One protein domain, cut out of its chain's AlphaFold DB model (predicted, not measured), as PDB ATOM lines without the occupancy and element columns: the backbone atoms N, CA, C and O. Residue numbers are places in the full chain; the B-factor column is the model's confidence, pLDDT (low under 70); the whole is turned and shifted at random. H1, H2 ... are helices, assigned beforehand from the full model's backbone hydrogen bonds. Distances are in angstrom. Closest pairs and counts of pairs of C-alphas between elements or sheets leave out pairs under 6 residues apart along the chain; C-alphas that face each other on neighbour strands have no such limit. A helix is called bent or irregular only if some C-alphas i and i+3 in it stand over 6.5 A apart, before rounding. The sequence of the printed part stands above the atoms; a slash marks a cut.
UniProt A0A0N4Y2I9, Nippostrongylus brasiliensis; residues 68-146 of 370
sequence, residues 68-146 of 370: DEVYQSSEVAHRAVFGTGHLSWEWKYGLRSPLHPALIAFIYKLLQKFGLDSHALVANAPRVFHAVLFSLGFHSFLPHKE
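What this domain is: This is residues 68 to 146 of the 370 residues of a protein of Nippostrongylus brasiliensis (UniProt A0A0N4Y2I9). Look first for a long helix, H4, whose residues 122 to 129 pack on a small helical body where H1 and H3 cross each other, while its later residues and the tail after it, residues 131 to 146, stick out as a straggling arm. A loop of chain with the four-residue helix H2 in it joins H1 to H3 at one side of the body, and its residues 92 to 97 stick out too. You have 79 printed residues with four named helices, in the order H1, H2, H3, H4, and no named strand; the class is all helix. The whole is loose, with a radius of gyration of the C-alphas of 14.5 A, and spans 45 by 33 by 19 A, the arm adding to a body that spans 31 by 23 by 19 A without the stretches that stand free.

Where its parts are: Begin with H4, residues 119 to 140, the longest helix. Find C-alpha 119 at (47.532, -10.891, 13.849); from there H4 runs 32.3 A to C-alpha 140 at (28.833, 15.373, 12.359), with x falling and y rising. It has a kink of 28 degrees near residue 126 and is irregular, with C-alphas 123 and 126 standing 7.1 A apart. Go back along the chain to H3, residues 99 to 113, which covers 20.9 A from its first to its last C-alpha. H1, residues 68 to 82, opens the printed part: find C-alpha 68 at (40.919, -4.876, -3.080) and follow x and z upward for 20.4 A to C-alpha 82. Between H1 and H3 look for H2, residues 89 to 92, only 5.0 A from first to last C-alpha.

How they stand to each other: Start at Pro 126 in H4, whose C-alpha is 6.2 A from that of Ile 104 in H3, the closest C-alphas of these two helices. H4 and H3 touch there with 5 pairs of C-alphas within 8 A, and H4 does so with residues 122 to 129 alone. Their lines stand at a steep tilt of 49 degrees, and they run opposite ways. Move on to the other helix that H3 touches: H1 touches it with 18 pairs of C-alphas within 8 A, the closest being those of Ala 77 and Ala 105, 4.4 A apart. H1 and H3 run the same way at a steep tilt of 45 degrees. H1 and H4 are close but not clearly touching; their closest C-alphas, those of Ser 74 and Pro 126, are 7.1 A apart, and their lines stand at a steep tilt of 61 degrees, opposite ways. H2 touches no helix: it is apart from H3 and H4, and only just apart from H1, with the closest C-alphas 8.2 A apart. In the backbone of H3 each O of residue i is within hydrogen-bond range of the N of residue i+4; in H1 this holds for 10 of 11 pairs and in H4 for 16 of 18, while H2 is too short for such a pair.

The domain as a whole: Look for the two C-alphas farthest apart, those of Trp 89 and Glu 146, at 45.6 A. The printed part runs from residue 68 to residue 146 with no cut. The link from H3 to H4, 5 residues, is tight; the links from H1 to H2 and from H2 to H3, 6 residues each, are short, and no link is long. Residues 131 to 146, of which 131 to 140 belong to H4, stand free, as do residues 92 to 97. In the B-factor column the mean pLDDT of the printed part is 83.4, and the model's confidence is under 70 in residues 68 to 71 and 143 to 146.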
ATOM      1  N   ASP A  68      39.640  -5.339  -2.570       57.88
ATOM      2  CA  ASP A  68      40.919  -4.876  -3.080       57.88
ATOM      3  C   ASP A  68      41.290  -3.478  -2.581       57.88
ATOM      4  O   ASP A  68      42.448  -3.297  -2.236       57.88
ATOM      5  N   GLU A  69      40.367  -2.530  -2.411       60.22
ATOM      6  CA  GLU A  69      40.726  -1.196  -1.891       60.22
ATOM      7  C   GLU A  69      41.148  -1.211  -0.408       60.22
ATOM      8  O   GLU A  69      42.124  -0.558  -0.016       60.22
ATOM      9  N   VAL A  70      40.462  -2.012   0.420       61.41
ATOM     10  CA  VAL A  70      40.772  -2.162   1.856       61.41
ATOM     11  C   VAL A  70      42.104  -2.890   2.055       61.41
ATOM     12  O   VAL A  70      42.939  -2.460   2.862       61.41
ATOM     13  N   TYR A  71      42.346  -3.969   1.304       67.12
ATOM     14  CA  TYR A  71      43.617  -4.695   1.372       67.12
ATOM     15  C   TYR A  71      44.768  -3.911   0.725       67.12
ATOM     16  O   TYR A  71      45.870  -3.917   1.263       67.12
ATOM     17  N   GLN A  72      44.530  -3.150  -0.348       74.25
ATOM     18  CA  GLN A  72      45.563  -2.307  -0.968       74.25
ATOM     19  C   GLN A  72      46.051  -1.191  -0.037       74.25
ATOM     20  O   GLN A  72      47.227  -0.839  -0.086       74.25
ATOM     21  N   SER A  73      45.185  -0.646   0.821       84.00
ATOM     22  CA  SER A  73      45.568   0.422   1.755       84.00
ATOM     23  C   SER A  73      46.248  -0.119   3.017       84.00
ATOM     24  O   SER A  73      47.246   0.437   3.479       84.00
ATOM     25  N   SER A  74      45.740  -1.229   3.561       88.00
ATOM     26  CA  SER A  74      46.310  -1.863   4.759       88.00
ATOM     27  C   SER A  74      47.666  -2.524   4.498       88.00
ATOM     28  O   SER A  74      48.538  -2.444   5.359       88.00
ATOM     29  N   GLU A  75      47.888  -3.091   3.310       88.19
ATOM     30  CA  GLU A  75      49.170  -3.693   2.918       88.19
ATOM     31  C   GLU A  75      50.284  -2.640   2.791       88.19
ATOM     32  O   GLU A  75      51.399  -2.826   3.279       88.19
ATOM     33  N   VAL A  76      49.974  -1.484   2.192       89.81
ATOM     34  CA  VAL A  76      50.918  -0.360   2.064       89.81
ATOM     35  C   VAL A  76      51.261   0.218   3.434       89.81
ATOM     36  O   VAL A  76      52.434   0.457   3.729       89.81
ATOM     37  N   ALA A  77      50.254   0.382   4.295       90.88
ATOM     38  CA  ALA A  77      50.444   0.814   5.675       90.88
ATOM     39  C   ALA A  77      51.292  -0.180   6.486       90.88
ATOM     40  O   ALA A  77      52.177   0.225   7.242       90.88
ATOM     41  N   HIS A  78      51.061  -1.483   6.306       92.00
ATOM     42  CA  HIS A  78      51.846  -2.536   6.944       92.00
ATOM     43  C   HIS A  78      53.309  -2.490   6.491       92.00
ATOM     44  O   HIS A  78      54.214  -2.470   7.326       92.00
ATOM     45  N   ARG A  79      53.551  -2.360   5.180       90.81
ATOM     46  CA  ARG A  79      54.902  -2.229   4.618       90.81
ATOM     47  C   ARG A  79      55.636  -0.996   5.136       90.81
ATOM     48  O   ARG A  79      56.829  -1.090   5.410       90.81
ATOM     49  N   ALA A  80      54.945   0.129   5.314       90.44
ATOM     50  CA  ALA A  80      55.538   1.355   5.848       90.44
ATOM     51  C   ALA A  80      56.026   1.216   7.306       90.44
ATOM     52  O   ALA A  80      56.995   1.867   7.690       90.44
ATOM     53  N   VAL A  81      55.381   0.371   8.121       92.56
ATOM     54  CA  VAL A  81      55.680   0.226   9.561       92.56
ATOM     55  C   VAL A  81      56.558  -0.985   9.871       92.56
ATOM     56  O   VAL A  81      57.482  -0.889  10.683       92.56
ATOM     57  N   PHE A  82      56.263  -2.123   9.246       90.62
ATOM     58  CA  PHE A  82      56.899  -3.415   9.514       90.62
ATOM     59  C   PHE A  82      57.910  -3.823   8.433       90.62
ATOM     60  O   PHE A  82      58.566  -4.850   8.570       90.62
ATOM     61  N   GLY A  83      58.029  -3.060   7.339       88.19
ATOM     62  CA  GLY A  83      58.950  -3.349   6.230       88.19
ATOM     63  C   GLY A  83      58.542  -4.532   5.343       88.19
ATOM     64  O   GLY A  83      59.240  -4.855   4.384       88.19
ATOM     65  N   THR A  84      57.407  -5.173   5.629       86.62
ATOM     66  CA  THR A  84      56.928  -6.395   4.970       86.62
ATOM     67  C   THR A  84      55.602  -6.155   4.250       86.62
ATOM     68  O   THR A  84      54.777  -5.365   4.702       86.62
ATOM     69  N   GLY A  85      55.399  -6.834   3.118       83.94
ATOM     70  CA  GLY A  85      54.184  -6.725   2.301       83.94
ATOM     71  C   GLY A  85      54.438  -6.237   0.872       83.94
ATOM     72  O   GLY A  85      55.541  -5.787   0.539       83.94
ATOM     73  N   HIS A  86      53.436  -6.349   0.007       83.81
ATOM     74  CA  HIS A  86      53.540  -6.030  -1.420       83.81
ATOM     75  C   HIS A  86      53.107  -4.590  -1.740       83.81
ATOM     76  O   HIS A  86      52.000  -4.169  -1.419       83.81
ATOM     77  N   LEU A  87      53.953  -3.848  -2.463       85.25
ATOM     78  CA  LEU A  87      53.618  -2.519  -2.977       85.25
ATOM     79  C   LEU A  87      53.223  -2.620  -4.457       85.25
ATOM     80  O   LEU A  87      54.057  -2.978  -5.296       85.25
ATOM     81  N   SER A  88      51.966  -2.313  -4.789       84.19
ATOM     82  CA  SER A  88      51.519  -2.295  -6.187       84.19
ATOM     83  C   SER A  88      52.187  -1.165  -6.979       84.19
ATOM     84  O   SER A  88      52.730  -0.214  -6.413       84.19
ATOM     85  N   TRP A  89      52.186  -1.292  -8.310       85.38
ATOM     86  CA  TRP A  89      52.859  -0.356  -9.216       85.38
ATOM     87  C   TRP A  89      52.403   1.098  -9.001       85.38
ATOM     88  O   TRP A  89      53.235   1.994  -8.980       85.38
ATOM     89  N   GLU A  90      51.121   1.326  -8.720       84.31
ATOM     90  CA  GLU A  90      50.530   2.656  -8.500       84.31
ATOM     91  C   GLU A  90      51.204   3.435  -7.362       84.31
ATOM     92  O   GLU A  90      51.420   4.641  -7.466       84.31
ATOM     93  N   TRP A  91      51.599   2.734  -6.297       84.81
ATOM     94  CA  TRP A  91      52.315   3.317  -5.162       84.81
ATOM     95  C   TRP A  91      53.801   3.534  -5.450       84.81
ATOM     96  O   TRP A  91      54.393   4.447  -4.885       84.81
ATOM     97  N   LYS A  92      54.404   2.738  -6.347       84.69
ATOM     98  CA  LYS A  92      55.792   2.963  -6.798       84.69
ATOM     99  C   LYS A  92      55.907   4.248  -7.618       84.69
ATOM    100  O   LYS A  92      56.917   4.931  -7.522       84.69
ATOM    101  N   TYR A  93      54.872   4.561  -8.396       87.31
ATOM    102  CA  TYR A  93      54.798   5.759  -9.239       87.31
ATOM    103  C   TYR A  93      54.093   6.950  -8.569       87.31
ATOM    104  O   TYR A  93      53.939   7.989  -9.201       87.31
ATOM    105  N   GLY A  94      53.662   6.828  -7.307       84.50
ATOM    106  CA  GLY A  94      53.064   7.939  -6.556       84.50
ATOM    107  C   GLY A  94      51.708   8.420  -7.087       84.50
ATOM    108  O   GLY A  94      51.365   9.584  -6.911       84.50
ATOM    109  N   LEU A  95      50.931   7.546  -7.733       83.88
ATOM    110  CA  LEU A  95      49.656   7.909  -8.369       83.88
ATOM    111  C   LEU A  95      48.490   8.066  -7.380       83.88
ATOM    112  O   LEU A  95      47.479   8.677  -7.716       83.88
ATOM    113  N   ARG A  96      48.601   7.504  -6.168       81.25
ATOM    114  CA  ARG A  96      47.552   7.548  -5.137       81.25
ATOM    115  C   ARG A  96      47.931   8.440  -3.962       81.25
ATOM    116  O   ARG A  96      49.097   8.536  -3.586       81.25
ATOM    117  N   SER A  97      46.915   9.036  -3.337       86.00
ATOM    118  CA  SER A  97      47.091   9.833  -2.121       86.00
ATOM    119  C   SER A  97      47.573   8.958  -0.954       86.00
ATOM    120  O   SER A  97      46.887   7.997  -0.593       86.00
ATOM    121  N   PRO A  98      48.707   9.292  -0.305       87.12
ATOM    122  CA  PRO A  98      49.225   8.538   0.835       87.12
ATOM    123  C   PRO A  98      48.450   8.798   2.128       87.12
ATOM    124  O   PRO A  98      48.679   8.102   3.114       87.12
ATOM    125  N   LEU A  99      47.527   9.767   2.143       87.81
ATOM    126  CA  LEU A  99      46.825  10.195   3.352       87.81
ATOM    127  C   LEU A  99      46.079   9.036   4.027       87.81
ATOM    128  O   LEU A  99      46.206   8.834   5.232       87.81
ATOM    129  N   HIS A 100      45.335   8.247   3.250       86.31
ATOM    130  CA  HIS A 100      44.527   7.164   3.804       86.31
ATOM    131  C   HIS A 100      45.383   6.022   4.395       86.31
ATOM    132  O   HIS A 100      45.189   5.692   5.569       86.31
ATOM    133  N   PRO A 101      46.386   5.460   3.684       90.31
ATOM    134  CA  PRO A 101      47.301   4.491   4.289       90.31
ATOM    135  C   PRO A 101      48.159   5.061   5.418       90.31
ATOM    136  O   PRO A 101      48.500   4.313   6.328       90.31
ATOM    137  N   ALA A 102      48.499   6.354   5.408       90.88
ATOM    138  CA  ALA A 102      49.279   6.972   6.482       90.88
ATOM    139  C   ALA A 102      48.534   6.952   7.826       90.88
ATOM    140  O   ALA A 102      49.143   6.669   8.858       90.88
ATOM    141  N   LEU A 103      47.214   7.172   7.822       91.38
ATOM    142  CA  LEU A 103      46.384   7.069   9.029       91.38
ATOM    143  C   LEU A 103      46.356   5.634   9.577       91.38
ATOM    144  O   LEU A 103      46.495   5.424  10.782       91.38
ATOM    145  N   ILE A 104      46.263   4.634   8.696       91.69
ATOM    146  CA  ILE A 104      46.341   3.218   9.090       91.69
ATOM    147  C   ILE A 104      47.753   2.876   9.599       91.69
ATOM    148  O   ILE A 104      47.902   2.201  10.620       91.69
ATOM    149  N   ALA A 105      48.796   3.380   8.938       92.44
ATOM    150  CA  ALA A 105      50.189   3.176   9.326       92.44
ATOM    151  C   ALA A 105      50.481   3.783  10.702       92.44
ATOM    152  O   ALA A 105      51.181   3.176  11.508       92.44
ATOM    153  N   PHE A 106      49.898   4.939  11.022       93.81
ATOM    154  CA  PHE A 106      49.996   5.526  12.356       93.81
ATOM    155  C   PHE A 106      49.442   4.580  13.433       93.81
ATOM    156  O   PHE A 106      50.118   4.324  14.431       93.81
ATOM    157  N   ILE A 107      48.270   3.977  13.202       91.62
ATOM    158  CA  ILE A 107      47.676   2.993  14.123       91.62
ATOM    159  C   ILE A 107      48.593   1.774  14.279       91.62
ATOM    160  O   ILE A 107      48.881   1.348  15.398       91.62
ATOM    161  N   TYR A 108      49.107   1.233  13.174       93.75
ATOM    162  CA  TYR A 108      50.061   0.122  13.210       93.75
ATOM    163  C   TYR A 108      51.352   0.477  13.948       93.75
ATOM    164  O   TYR A 108      51.877  -0.355  14.688       93.75
ATOM    165  N   LYS A 109      51.843   1.713  13.816       93.19
ATOM    166  CA  LYS A 109      53.038   2.175  14.525       93.19
ATOM    167  C   LYS A 109      52.820   2.226  16.034       93.19
ATOM    168  O   LYS A 109      53.722   1.858  16.786       93.19
ATOM    169  N   LEU A 110      51.628   2.628  16.478       91.38
ATOM    170  CA  LEU A 110      51.245   2.558  17.888       91.38
ATOM    171  C   LEU A 110      51.187   1.103  18.369       91.38
ATOM    172  O   LEU A 110      51.802   0.783  19.385       91.38
ATOM    173  N   LEU A 111      50.533   0.210  17.619       89.88
ATOM    174  CA  LEU A 111      50.478  -1.219  17.962       89.88
ATOM    175  C   LEU A 111      51.879  -1.834  18.079       89.88
ATOM    176  O   LEU A 111      52.147  -2.535  19.052       89.88
ATOM    177  N   GLN A 112      52.782  -1.515  17.148       91.62
ATOM    178  CA  GLN A 112      54.182  -1.942  17.181       91.62
ATOM    179  C   GLN A 112      54.915  -1.387  18.414       91.62
ATOM    180  O   GLN A 112      55.576  -2.138  19.125       91.62
ATOM    181  N   LYS A 113      54.779  -0.083  18.703       91.31
ATOM    182  CA  LYS A 113      55.454   0.575  19.838       91.31
ATOM    183  C   LYS A 113      55.043  -0.017  21.192       91.31
ATOM    184  O   LYS A 113      55.872  -0.088  22.093       91.31
ATOM    185  N   PHE A 114      53.786  -0.438  21.330       87.69
ATOM    186  CA  PHE A 114      53.259  -1.043  22.557       87.69
ATOM    187  C   PHE A 114      53.353  -2.581  22.590       87.69
ATOM    188  O   PHE A 114      52.897  -3.185  23.559       87.69
ATOM    189  N   GLY A 115      53.917  -3.228  21.560       86.00
ATOM    190  CA  GLY A 115      54.010  -4.695  21.482       86.00
ATOM    191  C   GLY A 115      52.645  -5.397  21.408       86.00
ATOM    192  O   GLY A 115      52.451  -6.474  21.973       86.00
ATOM    193  N   LEU A 116      51.659  -4.751  20.776       82.50
ATOM    194  CA  LEU A 116      50.275  -5.222  20.629       82.50
ATOM    195  C   LEU A 116      49.959  -5.688  19.194       82.50
ATOM    196  O   LEU A 116      48.792  -5.812  18.816       82.50
ATOM    197  N   ASP A 117      50.978  -5.989  18.401       82.44
ATOM    198  CA  ASP A 117      50.953  -6.358  16.980       82.44
ATOM    199  C   ASP A 117      50.508  -7.810  16.704       82.44
ATOM    200  O   ASP A 117      50.945  -8.459  15.757       82.44
ATOM    201  N   SER A 118      49.571  -8.337  17.498       85.50
ATOM    202  CA  SER A 118      48.976  -9.646  17.207       85.50
ATOM    203  C   SER A 118      48.216  -9.626  15.874       85.50
ATOM    204  O   SER A 118      47.539  -8.643  15.562       85.50
ATOM    205  N   HIS A 119      48.238 -10.741  15.134       83.25
ATOM    206  CA  HIS A 119      47.532 -10.891  13.849       83.25
ATOM    207  C   HIS A 119      46.072 -10.405  13.905       83.25
ATOM    208  O   HIS A 119      45.613  -9.691  13.019       83.25
ATOM    209  N   ALA A 120      45.346 -10.738  14.979       79.00
ATOM    210  CA  ALA A 120      43.952 -10.333  15.147       79.00
ATOM    211  C   ALA A 120      43.778  -8.810  15.293       79.00
ATOM    212  O   ALA A 120      42.798  -8.263  14.790       79.00
ATOM    213  N   LEU A 121      44.705  -8.124  15.969       80.94
ATOM    214  CA  LEU A 121      44.666  -6.669  16.141       80.94
ATOM    215  C   LEU A 121      45.041  -5.951  14.846       80.94
ATOM    216  O   LEU A 121      44.313  -5.055  14.431       80.94
ATOM    217  N   VAL A 122      46.106  -6.386  14.171       87.00
ATOM    218  CA  VAL A 122      46.535  -5.794  12.893       87.00
ATOM    219  C   VAL A 122      45.454  -5.970  11.819       87.00
ATOM    220  O   VAL A 122      45.125  -5.014  11.126       87.00
ATOM    221  N   ALA A 123      44.813  -7.141  11.738       84.69
ATOM    222  CA  ALA A 123      43.755  -7.399  10.756       84.69
ATOM    223  C   ALA A 123      42.451  -6.614  11.013       84.69
ATOM    224  O   ALA A 123      41.745  -6.266  10.065       84.69
ATOM    225  N   ASN A 124      42.098  -6.353  12.278       82.19
ATOM    226  CA  ASN A 124      40.836  -5.688  12.626       82.19
ATOM    227  C   ASN A 124      40.970  -4.176  12.855       82.19
ATOM    228  O   ASN A 124      39.973  -3.469  12.715       82.19
ATOM    229  N   ALA A 125      42.163  -3.657  13.160       85.62
ATOM    230  CA  ALA A 125      42.370  -2.237  13.446       85.62
ATOM    231  C   ALA A 125      41.887  -1.289  12.325       85.62
ATOM    232  O   ALA A 125      41.175  -0.336  12.650       85.62
ATOM    233  N   PRO A 126      42.150  -1.545  11.024       88.06
ATOM    234  CA  PRO A 126      41.618  -0.703   9.952       88.06
ATOM    235  C   PRO A 126      40.086  -0.699   9.916       88.06
ATOM    236  O   PRO A 126      39.482   0.348   9.723       88.06
ATOM    237  N   ARG A 127      39.445  -1.848  10.180       84.19
ATOM    238  CA  ARG A 127      37.977  -1.978  10.168       84.19
ATOM    239  C   ARG A 127      37.331  -1.162  11.281       84.19
ATOM    240  O   ARG A 127      36.342  -0.478  11.041       84.19
ATOM    241  N   VAL A 128      37.906  -1.215  12.485       83.00
ATOM    242  CA  VAL A 128      37.464  -0.392  13.620       83.00
ATOM    243  C   VAL A 128      37.652   1.087  13.293       83.00
ATOM    244  O   VAL A 128      36.735   1.875  13.496       83.00
ATOM    245  N   PHE A 129      38.799   1.460  12.722       86.44
ATOM    246  CA  PHE A 129      39.065   2.832  12.296       86.44
ATOM    247  C   PHE A 129      38.039   3.338  11.271       86.44
ATOM    248  O   PHE A 129      37.480   4.417  11.456       86.44
ATOM    249  N   HIS A 130      37.729   2.555  10.233       85.50
ATOM    250  CA  HIS A 130      36.707   2.918   9.246       85.50
ATOM    251  C   HIS A 130      35.311   3.032   9.868       85.50
ATOM    252  O   HIS A 130      34.585   3.966   9.540       85.50
ATOM    253  N   ALA A 131      34.947   2.132  10.788       82.62
ATOM    254  CA  ALA A 131      33.670   2.202  11.499       82.62
ATOM    255  C   ALA A 131      33.553   3.481  12.346       82.62
ATOM    256  O   ALA A 131      32.507   4.131  12.338       82.62
ATOM    257  N   VAL A 132      34.637   3.878  13.021       81.31
ATOM    258  CA  VAL A 132      34.706   5.139  13.775       81.31
ATOM    259  C   VAL A 132      34.610   6.340  12.837       81.31
ATOM    260  O   VAL A 132      33.812   7.235  13.096       81.31
ATOM    261  N   LEU A 133      35.361   6.359  11.732       84.00
ATOM    262  CA  LEU A 133      35.334   7.462  10.767       84.00
ATOM    263  C   LEU A 133      33.942   7.642  10.144       84.00
ATOM    264  O   LEU A 133      33.451   8.765  10.057       84.00
ATOM    265  N   PHE A 134      33.294   6.541   9.759       83.88
ATOM    266  CA  PHE A 134      31.928   6.558   9.242       83.88
ATOM    267  C   PHE A 134      30.939   7.082  10.288       83.88
ATOM    268  O   PHE A 134      30.127   7.953   9.988       83.88
ATOM    269  N   SER A 135      31.039   6.589  11.527       78.06
ATOM    270  CA  SER A 135      30.182   7.030  12.627       78.06
ATOM    271  C   SER A 135      30.358   8.520  12.917       78.06
ATOM    272  O   SER A 135      29.364   9.240  12.955       78.06
ATOM    273  N   LEU A 136      31.597   9.000  13.051       77.00
ATOM    274  CA  LEU A 136      31.884  10.414  13.282       77.00
ATOM    275  C   LEU A 136      31.384  11.278  12.128       77.00
ATOM    276  O   LEU A 136      30.741  12.291  12.380       77.00
ATOM    277  N   GLY A 137      31.629  10.867  10.881       83.69
ATOM    278  CA  GLY A 137      31.126  11.563   9.699       83.69
ATOM    279  C   GLY A 137      29.607  11.699   9.735       83.69
ATOM    280  O   GLY A 137      29.096  12.812   9.719       83.69
ATOM    281  N   PHE A 138      28.892  10.584   9.888       80.31
ATOM    282  CA  PHE A 138      27.431  10.577   9.959       80.31
ATOM    283  C   PHE A 138      26.890  11.458  11.098       80.31
ATOM    284  O   PHE A 138      26.005  12.278  10.874       80.31
ATOM    285  N   HIS A 139      27.463  11.354  12.302       71.12
ATOM    286  CA  HIS A 139      27.021  12.146  13.454       71.12
ATOM    287  C   HIS A 139      27.412  13.627  13.360       71.12
ATOM    288  O   HIS A 139      26.770  14.463  13.991       71.12
ATOM    289  N   SER A 140      28.428  13.976  12.567       79.62
ATOM    290  CA  SER A 140      28.833  15.373  12.359       79.62
ATOM    291  C   SER A 140      27.822  16.150  11.514       79.62
ATOM    292  O   SER A 140      27.745  17.369  11.649       79.62
ATOM    293  N   PHE A 141      27.030  15.458  10.685       80.00
ATOM    294  CA  PHE A 141      25.975  16.054   9.861       80.00
ATOM    295  C   PHE A 141      24.596  16.073  10.538       80.00
ATOM    296  O   PHE A 141      23.650  16.600   9.955       80.00
ATOM    297  N   LEU A 142      24.453  15.523  11.752       74.25
ATOM    298  CA  LEU A 142      23.193  15.595  12.491       74.25
ATOM    299  C   LEU A 142      23.028  16.996  13.115       74.25
ATOM    300  O   LEU A 142      23.878  17.404  13.911       74.25
ATOM    301  N   PRO A 143      21.941  17.727  12.799       66.88
ATOM    302  CA  PRO A 143      21.688  19.057  13.357       66.88
ATOM    303  C   PRO A 143      21.409  19.012  14.867       66.88
ATOM    304  O   PRO A 143      21.783  19.931  15.589       66.88
ATOM    305  N   HIS A 144      20.840  17.909  15.363       59.75
ATOM    306  CA  HIS A 144      20.654  17.659  16.791       59.75
ATOM    307  C   HIS A 144      21.706  16.664  17.288       59.75
ATOM    308  O   HIS A 144      21.731  15.502  16.879       59.75
ATOM    309  N   LYS A 145      22.598  17.125  18.170       61.97
ATOM    310  CA  LYS A 145      23.673  16.317  18.757       61.97
ATOM    311  C   LYS A 145      23.260  15.852  20.143       61.97
ATOM    312  O   LYS A 145      23.543  16.512  21.135       61.97
ATOM    313  N   GLU A 146      22.611  14.699  20.210       65.19
ATOM    314  CA  GLU A 146      22.337  14.053  21.487       65.19
ATOM    315  C   GLU A 146      23.220  12.824  21.678       65.19
ATOM    316  O   GLU A 146      23.348  11.971  20.799       65.19
TER     317      GLU A 146